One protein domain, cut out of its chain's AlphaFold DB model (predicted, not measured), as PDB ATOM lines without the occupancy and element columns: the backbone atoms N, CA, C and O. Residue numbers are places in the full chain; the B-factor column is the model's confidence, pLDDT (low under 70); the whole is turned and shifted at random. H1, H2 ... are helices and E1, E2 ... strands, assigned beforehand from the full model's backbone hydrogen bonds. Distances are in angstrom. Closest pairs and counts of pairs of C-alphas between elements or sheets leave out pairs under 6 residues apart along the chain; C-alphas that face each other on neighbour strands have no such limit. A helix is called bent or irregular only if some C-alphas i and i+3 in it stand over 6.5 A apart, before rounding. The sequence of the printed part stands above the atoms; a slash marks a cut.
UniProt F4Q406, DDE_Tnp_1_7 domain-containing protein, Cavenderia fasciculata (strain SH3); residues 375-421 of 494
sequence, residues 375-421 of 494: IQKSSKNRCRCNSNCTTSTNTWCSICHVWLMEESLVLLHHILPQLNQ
ATOM      1  N   ILE A 375     -13.390  44.346  30.541       82.25
ATOM      2  CA  ILE A 375     -13.748  45.574  29.824       82.25
ATOM      3  C   ILE A 375     -12.875  45.680  28.584       82.25
ATOM      4  O   ILE A 375     -11.649  45.643  28.679       82.25
ATOM      5  N   GLN A 376     -13.500  45.867  27.428       86.75
ATOM      6  CA  GLN A 376     -12.790  46.096  26.176       86.75
ATOM      7  C   GLN A 376     -12.329  47.554  26.079       86.75
ATOM      8  O   GLN A 376     -13.114  48.488  26.255       86.75
ATOM      9  N   LYS A 377     -11.041  47.759  25.807       86.44
ATOM     10  CA  LYS A 377     -10.446  49.073  25.537       86.44
ATOM     11  C   LYS A 377     -10.070  49.190  24.062       86.44
ATOM     12  O   LYS A 377      -9.782  48.204  23.394       86.44
ATOM     13  N   SER A 378     -10.049  50.421  23.556       82.94
ATOM     14  CA  SER A 378      -9.605  50.714  22.188       82.94
ATOM     15  C   SER A 378      -8.105  50.464  21.992       82.94
ATOM     16  O   SER A 378      -7.671  50.151  20.886       82.94
ATOM     17  N   SER A 379      -7.310  50.568  23.059       84.56
ATOM     18  CA  SER A 379      -5.876  50.286  23.057       84.56
ATOM     19  C   SER A 379      -5.572  48.846  23.470       84.56
ATOM     20  O   SER A 379      -6.246  48.263  24.318       84.56
ATOM     21  N   LYS A 380      -4.516  48.276  22.876       85.69
ATOM     22  CA  LYS A 380      -3.946  46.981  23.269       85.69
ATOM     23  C   LYS A 380      -2.712  47.198  24.134       85.69
ATOM     24  O   LYS A 380      -1.910  48.083  23.861       85.69
ATOM     25  N   ASN A 381      -2.538  46.353  25.142       83.75
ATOM     26  CA  ASN A 381      -1.372  46.351  26.023       83.75
ATOM     27  C   ASN A 381      -0.926  44.922  26.327       83.75
ATOM     28  O   ASN A 381      -1.659  43.963  26.095       83.75
ATOM     29  N   ARG A 382       0.297  44.765  26.838       83.44
ATOM     30  CA  ARG A 382       0.865  43.446  27.140       83.44
ATOM     31  C   ARG A 382       0.042  42.720  28.209       83.44
ATOM     32  O   ARG A 382      -0.202  43.264  29.286       83.44
ATOM     33  N   CYS A 383      -0.356  41.487  27.906       81.44
ATOM     34  CA  CYS A 383      -1.066  40.613  28.828       81.44
ATOM     35  C   CYS A 383      -0.164  40.241  30.013       81.44
ATOM     36  O   CYS A 383       1.019  39.939  29.846       81.44
ATOM     37  N   ARG A 384      -0.733  40.262  31.220       77.88
ATOM     38  CA  ARG A 384      -0.047  39.961  32.486       77.88
ATOM     39  C   ARG A 384      -0.438  38.605  33.083       77.88
ATOM     40  O   ARG A 384      -0.291  38.416  34.283       77.88
ATOM     41  N   CYS A 385      -0.919  37.657  32.273       72.62
ATOM     42  CA  CYS A 385      -1.309  36.332  32.776       72.62
ATOM     43  C   CYS A 385      -0.117  35.514  33.310       72.62
ATOM     44  O   CYS A 385      -0.294  34.705  34.214       72.62
ATOM     45  N   ASN A 386       1.094  35.741  32.787       70.62
ATOM     46  CA  ASN A 386       2.348  35.182  33.297       70.62
ATOM     47  C   ASN A 386       3.537  36.070  32.874       70.62
ATOM     48  O   ASN A 386       3.446  36.790  31.878       70.62
ATOM     49  N   SER A 387       4.669  35.991  33.582       68.12
ATOM     50  CA  SER A 387       5.914  36.724  33.293       68.12
ATOM     51  C   SER A 387       6.427  36.513  31.865       68.12
ATOM     52  O   SER A 387       6.996  37.426  31.270       68.12
ATOM     53  N   ASN A 388       6.176  35.333  31.296       70.88
ATOM     54  CA  ASN A 388       6.648  34.951  29.963       70.88
ATOM     55  C   ASN A 388       5.618  35.234  28.858       70.88
ATOM     56  O   ASN A 388       5.853  34.919  27.695       70.88
ATOM     57  N   CYS A 389       4.477  35.836  29.198       72.75
ATOM     58  CA  CYS A 389       3.462  36.193  28.220       72.75
ATOM     59  C   CYS A 389       3.934  37.383  27.364       72.75
ATOM     60  O   CYS A 389       4.330  38.436  27.880       72.75
ATOM     61  N   THR A 390       3.916  37.211  26.044       79.06
ATOM     62  CA  THR A 390       4.306  38.233  25.055       79.06
ATOM     63  C   THR A 390       3.115  38.796  24.286       79.06
ATOM     64  O   THR A 390       3.253  39.780  23.565       79.06
ATOM     65  N   THR A 391       1.933  38.210  24.452       83.12
ATOM     66  CA  THR A 391       0.723  38.593  23.732       83.12
ATOM     67  C   THR A 391       0.151  39.912  24.241       83.12
ATOM     68  O   THR A 391       0.134  40.199  25.439       83.12
ATOM     69  N   SER A 392      -0.352  40.728  23.316       87.38
ATOM     70  CA  SER A 392      -1.088  41.953  23.627       87.38
ATOM     71  C   SER A 392      -2.593  41.687  23.661       87.38
ATOM     72  O   SER A 392      -3.117  41.043  22.754       87.38
ATOM     73  N   THR A 393      -3.296  42.233  24.647       85.06
ATOM     74  CA  THR A 393      -4.750  42.136  24.803       85.06
ATOM     75  C   THR A 393      -5.374  43.527  24.921       85.06
ATOM     76  O   THR A 393      -4.736  44.467  25.396       85.06
ATOM     77  N   ASN A 394      -6.611  43.664  24.452       88.88
ATOM     78  CA  ASN A 394      -7.477  44.829  24.644       88.88
ATOM     79  C   ASN A 394      -8.417  44.677  25.855       88.88
ATOM     80  O   ASN A 394      -9.177  45.596  26.163       88.88
ATOM     81  N   THR A 395      -8.351  43.545  26.555       84.25
ATOM     82  CA  THR A 395      -9.190  43.244  27.709       84.25
ATOM     83  C   THR A 395      -8.535  43.754  28.997       84.25
ATOM     84  O   THR A 395      -7.382  43.445  29.312       84.25
ATOM     85  N   TRP A 396      -9.285  44.549  29.759       81.75
ATOM     86  CA  TRP A 396      -8.843  45.248  30.965       81.75
ATOM     87  C   TRP A 396      -9.789  44.991  32.138       81.75
ATOM     88  O   TRP A 396     -11.006  45.073  31.996       81.75
ATOM     89  N   CYS A 397      -9.235  44.755  33.328       79.31
ATOM     90  CA  CYS A 397     -10.010  44.732  34.567       79.31
ATOM     91  C   CYS A 397      -9.985  46.118  35.231       79.31
ATOM     92  O   CYS A 397      -8.919  46.572  35.651       79.31
ATOM     93  N   SER A 398     -11.139  46.776  35.390       77.12
ATOM     94  CA  SER A 398     -11.233  48.077  36.085       77.12
ATOM     95  C   SER A 398     -10.948  48.006  37.581       77.12
ATOM     96  O   SER A 398     -10.598  49.025  38.160       77.12
ATOM     97  N   ILE A 399     -11.094  46.830  38.195       71.12
ATOM     98  CA  ILE A 399     -10.881  46.629  39.634       71.12
ATOM     99  C   ILE A 399      -9.401  46.356  39.919       71.12
ATOM    100  O   ILE A 399      -8.805  46.980  40.788       71.12
ATOM    101  N   CYS A 400      -8.784  45.437  39.170       69.50
ATOM    102  CA  CYS A 400      -7.372  45.084  39.358       69.50
ATOM    103  C   CYS A 400      -6.409  46.045  38.668       69.50
ATOM    104  O   CYS A 400      -5.222  46.043  38.981       69.50
ATOM    105  N   HIS A 401      -6.896  46.831  37.709       77.44
ATOM    106  CA  HIS A 401      -6.071  47.650  36.829       77.44
ATOM    107  C   HIS A 401      -4.982  46.831  36.100       77.44
ATOM    108  O   HIS A 401      -3.809  47.214  36.038       77.44
ATOM    109  N   VAL A 402      -5.373  45.677  35.546       78.81
ATOM    110  CA  VAL A 402      -4.485  44.752  34.819       78.81
ATOM    111  C   VAL A 402      -5.083  44.381  33.457       78.81
ATOM    112  O   VAL A 402      -6.295  44.202  33.330       78.81
ATOM    113  N   TRP A 403      -4.211  44.248  32.452       82.19
ATOM    114  CA  TRP A 403      -4.522  43.713  31.123       82.19
ATOM    115  C   TRP A 403      -4.372  42.187  31.125       82.19
ATOM    116  O   TRP A 403      -3.273  41.673  31.350       82.19
ATOM    117  N   LEU A 404      -5.465  41.463  30.892       81.75
ATOM    118  CA  LEU A 404      -5.515  39.997  30.895       81.75
ATOM    119  C   LEU A 404      -6.393  39.526  29.747       81.75
ATOM    120  O   LEU A 404      -7.431  40.127  29.507       81.75
ATOM    121  N   MET A 405      -6.016  38.434  29.080       80.25
ATOM    122  CA  MET A 405      -6.931  37.756  28.157       80.25
ATOM    123  C   MET A 405      -8.216  37.362  28.888       80.25
ATOM    124  O   MET A 405      -8.178  37.052  30.078       80.25
ATOM    125  N   GLU A 406      -9.335  37.353  28.169       72.00
ATOM    126  CA  GLU A 406     -10.656  37.063  28.736       72.00
ATOM    127  C   GLU A 406     -10.676  35.719  29.483       72.00
ATOM    128  O   GLU A 406     -11.045  35.666  30.653       72.00
ATOM    129  N   GLU A 407     -10.114  34.674  28.874       69.19
ATOM    130  CA  GLU A 407      -9.945  33.341  29.471       69.19
ATOM    131  C   GLU A 407      -9.098  33.368  30.755       69.19
ATOM    132  O   GLU A 407      -9.428  32.725  31.752       69.19
ATOM    133  N   SER A 408      -8.015  34.153  30.762       68.62
ATOM    134  CA  SER A 408      -7.122  34.289  31.921       68.62
ATOM    135  C   SER A 408      -7.781  35.048  33.072       68.62
ATOM    136  O   SER A 408      -7.531  34.738  34.234       68.62
ATOM    137  N   LEU A 409      -8.625  36.035  32.766       64.69
ATOM    138  CA  LEU A 409      -9.356  36.831  33.751       64.69
ATOM    139  C   LEU A 409     -10.438  35.985  34.440       64.69
ATOM    140  O   LEU A 409     -10.565  36.032  35.665       64.69
ATOM    141  N   VAL A 410     -11.139  35.142  33.672       62.88
ATOM    142  CA  VAL A 410     -12.101  34.160  34.200       62.88
ATOM    143  C   VAL A 410     -11.399  33.128  35.090       62.88
ATOM    144  O   VAL A 410     -11.833  32.891  36.218       62.88
ATOM    145  N   LEU A 411     -10.270  32.567  34.648       60.00
ATOM    146  CA  LEU A 411      -9.479  31.624  35.448       60.00
ATOM    147  C   LEU A 411      -9.022  32.224  36.786       60.00
ATOM    148  O   LEU A 411      -9.196  31.594  37.833       60.00
ATOM    149  N   LEU A 412      -8.478  33.445  36.763       62.72
ATOM    150  CA  LEU A 412      -7.883  34.079  37.940       62.72
ATOM    151  C   LEU A 412      -8.918  34.478  39.002       62.72
ATOM    152  O   LEU A 412      -8.649  34.355  40.195       62.72
ATOM    153  N   HIS A 413     -10.089  34.957  38.572       60.59
ATOM    154  CA  HIS A 413     -11.078  35.558  39.472       60.59
ATOM    155  C   HIS A 413     -12.321  34.698  39.722       60.59
ATOM    156  O   HIS A 413     -12.982  34.909  40.737       60.59
ATOM    157  N   HIS A 414     -12.635  33.725  38.859       54.69
ATOM    158  CA  HIS A 414     -13.801  32.850  39.034       54.69
ATOM    159  C   HIS A 414     -13.427  31.412  39.405       54.69
ATOM    160  O   HIS A 414     -14.075  30.835  40.273       54.69
ATOM    161  N   ILE A 415     -12.383  30.835  38.800       49.62
ATOM    162  CA  ILE A 415     -12.050  29.410  38.984       49.62
ATOM    163  C   ILE A 415     -11.086  29.200  40.161       49.62
ATOM    164  O   ILE A 415     -11.379  28.417  41.065       49.62
ATOM    165  N   LEU A 416      -9.958  29.921  40.205       54.28
ATOM    166  CA  LEU A 416      -8.956  29.768  41.274       54.28
ATOM    167  C   LEU A 416      -9.499  30.058  42.690       54.28
ATOM    168  O   LEU A 416      -9.170  29.305  43.609       54.28
ATOM    169  N   PRO A 417     -10.362  31.070  42.913       50.69
ATOM    170  CA  PRO A 417     -10.954  31.298  44.230       50.69
ATOM    171  C   PRO A 417     -11.924  30.189  44.660       50.69
ATOM    172  O   PRO A 417     -11.988  29.884  45.848       50.69
ATOM    173  N   GLN A 418     -12.637  29.549  43.720       46.69
ATOM    174  CA  GLN A 418     -13.510  28.405  44.021       46.69
ATOM    175  C   GLN A 418     -12.708  27.136  44.348       46.69
ATOM    176  O   GLN A 418     -13.077  26.397  45.260       46.69
ATOM    177  N   LEU A 419     -11.564  26.924  43.685       43.06
ATOM    178  CA  LEU A 419     -10.614  25.861  44.041       43.06
ATOM    179  C   LEU A 419     -10.026  26.063  45.447       43.06
ATOM    180  O   LEU A 419      -9.865  25.098  46.187       43.06
ATOM    181  N   ASN A 420      -9.775  27.312  45.851       43.38
ATOM    182  CA  ASN A 420      -9.282  27.639  47.194       43.38
ATOM    183  C   ASN A 420     -10.343  27.495  48.305       43.38
ATOM    184  O   ASN A 420      -9.991  27.383  49.480       43.38
ATOM    185  N   GLN A 421     -11.635  27.504  47.958       43.69
ATOM    186  CA  GLN A 421     -12.733  27.305  48.914       43.69
ATOM    187  C   GLN A 421     -13.030  25.817  49.167       43.69
ATOM    188  O   GLN A 421     -13.406  25.453  50.282       43.69
TER     189      GLN A 421
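Overview. This is residues 375 to 421 of the 494 residues of the protein "DDE_Tnp_1_7 domain-containing protein" of Cavenderia fasciculata (strain SH3) (UniProt F4Q406). A small head, made of one strand hairpin and its loops, has a single helix running out of it as an arm. The hairpin is the sharply bent strand E1 paired with E2; beyond E2 the backbone folds back, with residues 402 to 403 paired to residues 396 to 397, and then H1 begins near E2 and sticks out with its residues 413 to 421. The printed part has 47 residues, with two named strands and one named helix in the order E1, E2, H1; the sheet has the order E1 - E2 and is antiparallel, and the class is mixed, helices and strands. The whole is only just compact, close to loose, with a radius of gyration of the C-alphas of 11.0 A. Its outline is elongated, 35 by 23 by 15 A along the three main axes, and the arm makes the length.

Arrangement. Begin at the first printed residue, with strand E1, residues 375 to 382, and look at residue 378, where E1 bends by 104 degrees. Go on to strand E2, residues 392 to 397, which is the antiparallel neighbour of E1 and forms a hairpin with it; the angle between their N-to-C directions is 132 degrees. Before the bend, the C-alphas of Gln 376 and Thr 395 face each other at 4.8 A; after it, those of Arg 382 and Ser 392 face each other at 4.3 A. Look at the backbone atoms there: N 377 and O 394 are 2.9 A apart, and N 393 and O 381 are 2.8 A apart, both within hydrogen-bond range. Past E2, find residues 402 to 403, which form a short antiparallel pairing with residues 396 to 397 of E2. Next comes helix H1, residues 406 to 421; the closest C-alphas of E2 and H1 are those of Thr 395 and Glu 406, 6.4 A apart, while their centres are 16.5 A apart. E1 and H1 are apart. Within 10 A, H1 has 8 pairs of C-alphas with E2 and 2 with E1, made by its residues 406 to 409. In the backbone of H1, 9 of 12 O i to N i+4 pairs are within hydrogen-bond range.

Along the chain. Find C-alpha 375 at (-13.748, 45.574, 29.824), where E1 begins; from there to C-alpha 382 it is 15.0 A. On the way you pass the bend at C-alpha 378, at (-9.605, 50.714, 22.188). E2 begins at C-alpha 392 and ends at C-alpha 397, 14.4 A from its first. H1 begins at C-alpha 406, at (-10.656, 37.063, 28.736), and runs 22.5 A to C-alpha 421, at (-12.733, 27.305, 48.914). H1 is neither bent nor irregular, but only just: C-alphas 413 and 416 are 6.4 A apart.

Size, cuts and confidence. The two C-alphas farthest apart are those of Ser 378 and Gln 421, at 35.7 A, and the first and last printed C-alphas are 26.4 A apart. Residues 413 to 421, which belong to H1, stand free; the body without them has 38 residues and spans 23 by 19 by 15 A, with a radius of gyration of 8.9 A. The printed part has no cut. The link from E1 to E2 has 9 residues and the link from E2 to H1 has 8; both are short. In the B-factor column you read a mean pLDDT of 72.0 for the printed part. Confidence is low, under 70, at residue 387, residue 400 and residues 407 to 421; the mean pLDDT of H1 is 57, while E1 and E2 each have a mean of 84.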